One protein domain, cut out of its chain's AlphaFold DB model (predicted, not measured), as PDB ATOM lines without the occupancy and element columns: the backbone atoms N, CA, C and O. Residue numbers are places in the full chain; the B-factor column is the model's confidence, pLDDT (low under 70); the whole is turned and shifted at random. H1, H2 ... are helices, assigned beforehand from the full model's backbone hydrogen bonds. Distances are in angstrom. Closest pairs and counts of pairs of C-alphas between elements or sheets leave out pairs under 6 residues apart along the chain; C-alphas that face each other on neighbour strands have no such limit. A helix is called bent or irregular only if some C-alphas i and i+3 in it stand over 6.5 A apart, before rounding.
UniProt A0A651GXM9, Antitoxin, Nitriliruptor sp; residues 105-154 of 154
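This is residues 105 to 154 of the 154 residues of the protein "Antitoxin" of Nitriliruptor sp (UniProt A0A651GXM9). A long straight helix, H1, and a much shorter one, H2, make a lopsided V: the chain turns after the far end of H1, and H2 folds back beside the last part of H1 while slanting away from it. The V is open, with the helices near each other only towards the turn, and most of H1, residues 105 to 125, sticks out free. The printed part has 50 residues with two named helices, H1 then H2, and no named strand; its class is all helix. It is only just extended, close to loose, with a radius of gyration of the C-alphas of 14.9 A, and flat, spanning 48 by 25 by 8 A.

H1, residues 105 to 135, and H2, residues 141 to 152, are close but not clearly touching, with 2 pairs of C-alphas within 8 A. Their closest C-alphas are those of Arg 130 and Val 143, 6.7 A apart. They run opposite ways at a steep tilt of 37 degrees, only just past shallow. Their centres are 17.3 A apart. Residues 148 to 154, of which 148 to 152 belong to H2, stand free. In both H1 and H2 every O i to N i+4 pair is within hydrogen-bond range.

H1 begins at C-alpha 105, at (-11.014, 7.813, 54.814), and ends at C-alpha 135, at (-43.521, 2.388, 24.270), 44.9 A away. H2 runs 17.0 A from C-alpha 141 to C-alpha 152, the latter at (-38.998, 22.249, 43.536). Neither helix is bent.

The two C-alphas farthest apart are those of Asp 105 and Gly 137, 48.3 A. The link from H1 to H2, 5 residues, is tight. The printed part has no cut and ends at the chain's last residue, Ser 154, the one printed residue with pLDDT under 70; the mean of the printed part is 92.7.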
ATOM      1  N   ASP A 105     -11.073   7.607  56.263       94.62
ATOM      2  CA  ASP A 105     -11.014   7.813  54.814       94.62
ATOM      3  C   ASP A 105     -11.688   6.659  54.064       94.62
ATOM      4  O   ASP A 105     -12.440   6.876  53.117       94.62
ATOM      5  N   GLU A 106     -11.500   5.430  54.542       92.94
ATOM      6  CA  GLU A 106     -12.176   4.234  54.045       92.94
ATOM      7  C   GLU A 106     -13.688   4.319  54.269       92.94
ATOM      8  O   GLU A 106     -14.467   4.068  53.348       92.94
ATOM      9  N   TRP A 107     -14.124   4.740  55.460       95.00
ATOM     10  CA  TRP A 107     -15.541   4.988  55.716       95.00
ATOM     11  C   TRP A 107     -16.121   6.039  54.761       95.00
ATOM     12  O   TRP A 107     -17.190   5.834  54.180       95.00
ATOM     13  N   GLU A 108     -15.422   7.154  54.558       96.88
ATOM     14  CA  GLU A 108     -15.851   8.202  53.633       96.88
ATOM     15  C   GLU A 108     -15.908   7.695  52.187       96.88
ATOM     16  O   GLU A 108     -16.892   7.957  51.489       96.88
ATOM     17  N   ALA A 109     -14.923   6.906  51.755       94.44
ATOM     18  CA  ALA A 109     -14.903   6.280  50.439       94.44
ATOM     19  C   ALA A 109     -16.103   5.340  50.239       94.44
ATOM     20  O   ALA A 109     -16.813   5.457  49.237       94.44
ATOM     21  N   LEU A 110     -16.399   4.471  51.213       93.69
ATOM     22  CA  LEU A 110     -17.576   3.593  51.180       93.69
ATOM     23  C   LEU A 110     -18.877   4.398  51.077       93.69
ATOM     24  O   LEU A 110     -19.746   4.086  50.261       93.69
ATOM     25  N   GLN A 111     -18.999   5.483  51.843       95.31
ATOM     26  CA  GLN A 111     -20.173   6.355  51.794       95.31
ATOM     27  C   GLN A 111     -20.325   7.053  50.435       95.31
ATOM     28  O   GLN A 111     -21.448   7.218  49.949       95.31
ATOM     29  N   GLN A 112     -19.224   7.453  49.794       96.38
ATOM     30  CA  GLN A 112     -19.272   8.023  48.444       96.38
ATOM     31  C   GLN A 112     -19.665   6.988  47.392       96.38
ATOM     32  O   GLN A 112     -20.452   7.310  46.495       96.38
ATOM     33  N   LEU A 113     -19.191   5.746  47.517       95.69
ATOM     34  CA  LEU A 113     -19.596   4.651  46.636       95.69
ATOM     35  C   LEU A 113     -21.102   4.394  46.733       95.69
ATOM     36  O   LEU A 113     -21.778   4.404  45.707       95.69
ATOM     37  N   VAL A 114     -21.650   4.286  47.949       94.81
ATOM     38  CA  VAL A 114     -23.096   4.093  48.167       94.81
ATOM     39  C   VAL A 114     -23.913   5.237  47.561       94.81
ATOM     40  O   VAL A 114     -24.912   5.005  46.882       94.81
ATOM     41  N   ARG A 115     -23.488   6.491  47.762       93.56
ATOM     42  CA  ARG A 115     -24.170   7.662  47.179       93.56
ATOM     43  C   ARG A 115     -24.131   7.653  45.656       93.56
ATOM     44  O   ARG A 115     -25.120   8.011  45.017       93.56
ATOM     45  N   THR A 116     -22.991   7.289  45.083       95.44
ATOM     46  CA  THR A 116     -22.814   7.223  43.630       95.44
ATOM     47  C   THR A 116     -23.690   6.128  43.046       95.44
ATOM     48  O   THR A 116     -24.461   6.390  42.130       95.44
ATOM     49  N   GLU A 117     -23.670   4.941  43.644       95.88
ATOM     50  CA  GLU A 117     -24.510   3.821  43.239       95.88
ATOM     51  C   GLU A 117     -26.006   4.143  43.327       95.88
ATOM     52  O   GLU A 117     -26.749   3.844  42.395       95.88
ATOM     53  N   ALA A 118     -26.452   4.812  44.392       93.19
ATOM     54  CA  ALA A 118     -27.842   5.240  44.524       93.19
ATOM     55  C   ALA A 118     -28.262   6.216  43.409       93.19
ATOM     56  O   ALA A 118     -29.369   6.112  42.874       93.19
ATOM     57  N   ARG A 119     -27.379   7.148  43.023       94.12
ATOM     58  CA  ARG A 119     -27.629   8.077  41.907       94.12
ATOM     59  C   ARG A 119     -27.685   7.346  40.570       94.12
ATOM     60  O   ARG A 119     -28.573   7.634  39.773       94.12
ATOM     61  N   GLU A 120     -26.773   6.409  40.334       96.12
ATOM     62  CA  GLU A 120     -26.775   5.594  39.116       96.12
ATOM     63  C   GLU A 120     -28.024   4.718  39.020       96.12
ATOM     64  O   GLU A 120     -28.657   4.645  37.969       96.12
ATOM     65  N   GLU A 121     -28.444   4.110  40.125       94.69
ATOM     66  CA  GLU A 121     -29.672   3.323  40.165       94.69
ATOM     67  C   GLU A 121     -30.908   4.177  39.866       94.69
ATOM     68  O   GLU A 121     -31.755   3.778  39.065       94.69
ATOM     69  N   LEU A 122     -30.993   5.381  40.441       93.94
ATOM     70  CA  LEU A 122     -32.068   6.319  40.124       93.94
ATOM     71  C   LEU A 122     -32.068   6.687  38.634       93.94
ATOM     72  O   LEU A 122     -33.120   6.631  37.999       93.94
ATOM     73  N   ARG A 123     -30.903   7.015  38.059       94.50
ATOM     74  CA  ARG A 123     -30.769   7.323  36.625       94.50
ATOM     75  C   ARG A 123     -31.257   6.169  35.753       94.50
ATOM     76  O   ARG A 123     -32.051   6.401  34.846       94.50
ATOM     77  N   ARG A 124     -30.843   4.934  36.059       95.69
ATOM     78  CA  ARG A 124     -31.290   3.733  35.337       95.69
ATOM     79  C   ARG A 124     -32.803   3.557  35.400       95.69
ATOM     80  O   ARG A 124     -33.425   3.286  34.379       95.69
ATOM     81  N   ARG A 125     -33.408   3.732  36.578       95.06
ATOM     82  CA  ARG A 125     -34.865   3.613  36.737       95.06
ATOM     83  C   ARG A 125     -35.624   4.692  35.976       95.06
ATOM     84  O   ARG A 125     -36.629   4.380  35.351       95.06
ATOM     85  N   LEU A 126     -35.148   5.936  36.002       95.44
ATOM     86  CA  LEU A 126     -35.774   7.026  35.251       95.44
ATOM     87  C   LEU A 126     -35.687   6.798  33.739       95.44
ATOM     88  O   LEU A 126     -36.676   7.020  33.048       95.44
ATOM     89  N   ALA A 127     -34.557   6.290  33.238       94.25
ATOM     90  CA  ALA A 127     -34.435   5.885  31.838       94.25
ATOM     91  C   ALA A 127     -35.475   4.808  31.476       94.25
ATOM     92  O   ALA A 127     -36.257   5.007  30.556       94.25
ATOM     93  N   GLN A 128     -35.594   3.749  32.287       95.06
ATOM     94  CA  GLN A 128     -36.601   2.700  32.068       95.06
ATOM     95  C   GLN A 128     -38.044   3.224  32.081       95.06
ATOM     96  O   GLN A 128     -38.900   2.691  31.380       95.06
ATOM     97  N   VAL A 129     -38.346   4.231  32.906       94.81
ATOM     98  CA  VAL A 129     -39.673   4.862  32.920       94.81
ATOM     99  C   VAL A 129     -39.919   5.617  31.617       94.81
ATOM    100  O   VAL A 129     -40.980   5.441  31.028       94.81
ATOM    101  N   ARG A 130     -38.949   6.406  31.142       92.94
ATOM    102  CA  ARG A 130     -39.056   7.133  29.866       92.94
ATOM    103  C   ARG A 130     -39.226   6.185  28.678       92.94
ATOM    104  O   ARG A 130     -40.084   6.435  27.834       92.94
ATOM    105  N   ASP A 131     -38.488   5.077  28.658       94.69
ATOM    106  CA  ASP A 131     -38.619   4.049  27.619       94.69
ATOM    107  C   ASP A 131     -40.050   3.487  27.599       94.69
ATOM    108  O   ASP A 131     -40.715   3.506  26.570       94.69
ATOM    109  N   ARG A 132     -40.593   3.110  28.765       94.38
ATOM    110  CA  ARG A 132     -41.971   2.591  28.876       94.38
ATOM    111  C   ARG A 132     -43.050   3.601  28.492       94.38
ATOM    112  O   ARG A 132     -44.099   3.207  27.996       94.38
ATOM    113  N   VAL A 133     -42.829   4.882  28.778       94.94
ATOM    114  CA  VAL A 133     -43.739   5.974  28.394       94.94
ATOM    115  C   VAL A 133     -43.748   6.115  26.873       94.94
ATOM    116  O   VAL A 133     -44.822   6.155  26.277       94.94
ATOM    117  N   THR A 134     -42.568   6.060  26.252       95.00
ATOM    118  CA  THR A 134     -42.421   6.048  24.790       95.00
ATOM    119  C   THR A 134     -43.116   4.833  24.173       95.00
ATOM    120  O   THR A 134     -43.903   4.986  23.240       95.00
ATOM    121  N   ASP A 135     -42.896   3.638  24.728       94.94
ATOM    122  CA  ASP A 135     -43.521   2.388  24.270       94.94
ATOM    123  C   ASP A 135     -45.054   2.418  24.394       94.94
ATOM    124  O   ASP A 135     -45.764   1.788  23.610       94.94
ATOM    125  N   ALA A 136     -45.581   3.173  25.363       95.00
ATOM    126  CA  ALA A 136     -47.013   3.405  25.534       95.00
ATOM    127  C   ALA A 136     -47.581   4.478  24.581       95.00
ATOM    128  O   ALA A 136     -48.774   4.773  24.644       95.00
ATOM    129  N   GLY A 137     -46.751   5.069  23.713       94.62
ATOM    130  CA  GLY A 137     -47.135   6.147  22.800       94.62
ATOM    131  C   GLY A 137     -47.379   7.490  23.496       94.62
ATOM    132  O   GLY A 137     -48.046   8.357  22.934       94.62
ATOM    133  N   LEU A 138     -46.883   7.649  24.724       93.50
ATOM    134  CA  LEU A 138     -46.962   8.887  25.491       93.50
ATOM    135  C   LEU A 138     -45.688   9.715  25.291       93.50
ATOM    136  O   LEU A 138     -44.620   9.173  25.010       93.50
ATOM    137  N   ASP A 139     -45.801  11.030  25.471       92.75
ATOM    138  CA  ASP A 139     -44.659  11.939  25.389       92.75
ATOM    139  C   ASP A 139     -43.740  11.778  26.620       92.75
ATOM    140  O   ASP A 139     -44.180  11.998  27.756       92.75
ATOM    141  N   PRO A 140     -42.453  11.427  26.440       89.44
ATOM    142  CA  PRO A 140     -41.489  11.348  27.533       89.44
ATOM    143  C   PRO A 140     -41.287  12.668  28.282       89.44
ATOM    144  O   PRO A 140     -40.885  12.628  29.446       89.44
ATOM    145  N   ALA A 141     -41.591  13.819  27.666       91.81
ATOM    146  CA  ALA A 141     -41.465  15.131  28.303       91.81
ATOM    147  C   ALA A 141     -42.301  15.252  29.590       91.81
ATOM    148  O   ALA A 141     -41.865  15.882  30.553       91.81
ATOM    149  N   THR A 142     -43.442  14.557  29.677       90.56
ATOM    150  CA  THR A 142     -44.269  14.520  30.896       90.56
ATOM    151  C   THR A 142     -43.511  13.946  32.102       90.56
ATOM    152  O   THR A 142     -43.752  14.337  33.245       90.56
ATOM    153  N   VAL A 143     -42.567  13.024  31.877       89.25
ATOM    154  CA  VAL A 143     -41.718  12.478  32.949       89.25
ATOM    155  C   VAL A 143     -40.766  13.547  33.476       89.25
ATOM    156  O   VAL A 143     -40.541  13.630  34.683       89.25
ATOM    157  N   ASP A 144     -40.220  14.372  32.588       91.50
ATOM    158  CA  ASP A 144     -39.256  15.410  32.945       91.50
ATOM    159  C   ASP A 144     -39.927  16.547  33.717       91.50
ATOM    160  O   ASP A 144     -39.423  16.942  34.770       91.50
ATOM    161  N   GLU A 145     -41.123  16.960  33.293       91.25
ATOM    162  CA  GLU A 145     -41.968  17.903  34.035       91.25
ATOM    163  C   GLU A 145     -42.274  17.399  35.454       91.25
ATOM    164  O   GLU A 145     -42.147  18.137  36.434       91.25
ATOM    165  N   ALA A 146     -42.619  16.114  35.598       90.12
ATOM    166  CA  ALA A 146     -42.884  15.513  36.904       90.12
ATOM    167  C   ALA A 146     -41.631  15.479  37.802       90.12
ATOM    168  O   ALA A 146     -41.728  15.692  39.016       90.12
ATOM    169  N   ILE A 147     -40.449  15.231  37.227       91.44
ATOM    170  CA  ILE A 147     -39.175  15.264  37.959       91.44
ATOM    171  C   ILE A 147     -38.855  16.689  38.424       91.44
ATOM    172  O   ILE A 147     -38.431  16.874  39.567       91.44
ATOM    173  N   GLU A 148     -39.036  17.690  37.565       92.38
ATOM    174  CA  GLU A 148     -38.807  19.093  37.919       92.38
ATOM    175  C   GLU A 148     -39.758  19.560  39.019       92.38
ATOM    176  O   GLU A 148     -39.313  20.147  40.009       92.38
ATOM    177  N   ALA A 149     -41.041  19.206  38.919       92.19
ATOM    178  CA  ALA A 149     -42.020  19.485  39.962       92.19
ATOM    179  C   ALA A 149     -41.600  18.882  41.314       92.19
ATOM    180  O   ALA A 149     -41.667  19.560  42.338       92.19
ATOM    181  N   ALA A 150     -41.098  17.642  41.331       90.88
ATOM    182  CA  ALA A 150     -40.641  16.990  42.558       90.88
ATOM    183  C   ALA A 150     -39.400  17.661  43.180       90.88
ATOM    184  O   ALA A 150     -39.287  17.728  44.407       90.88
ATOM    185  N   ARG A 151     -38.478  18.178  42.356       90.06
ATOM    186  CA  ARG A 151     -37.279  18.891  42.834       90.06
ATOM    187  C   ARG A 151     -37.611  20.219  43.503       90.06
ATOM    188  O   ARG A 151     -36.954  20.566  44.471       90.06
ATOM    189  N   ASN A 152     -38.625  20.930  43.016       90.31
ATOM    190  CA  ASN A 152     -38.998  22.249  43.536       90.31
ATOM    191  C   ASN A 152     -39.750  22.198  44.880       90.31
ATOM    192  O   ASN A 152     -39.940  23.232  45.514       90.31
ATOM    193  N   VAL A 153     -40.196  21.011  45.306       84.62
ATOM    194  CA  VAL A 153     -40.929  20.793  46.569       84.62
ATOM    195  C   VAL A 153     -40.006  20.324  47.707       84.62
ATOM    196  O   VAL A 153     -40.421  20.329  48.866       84.62
ATOM    197  N   SER A 154     -38.774  19.908  47.391       54.97
ATOM    198  CA  SER A 154     -37.793  19.366  48.349       54.97
ATOM    199  C   SER A 154     -36.805  20.426  48.822       54.97
ATOM    200  O   SER A 154     -36.425  20.360  50.011       54.97
TER     201      SER A 154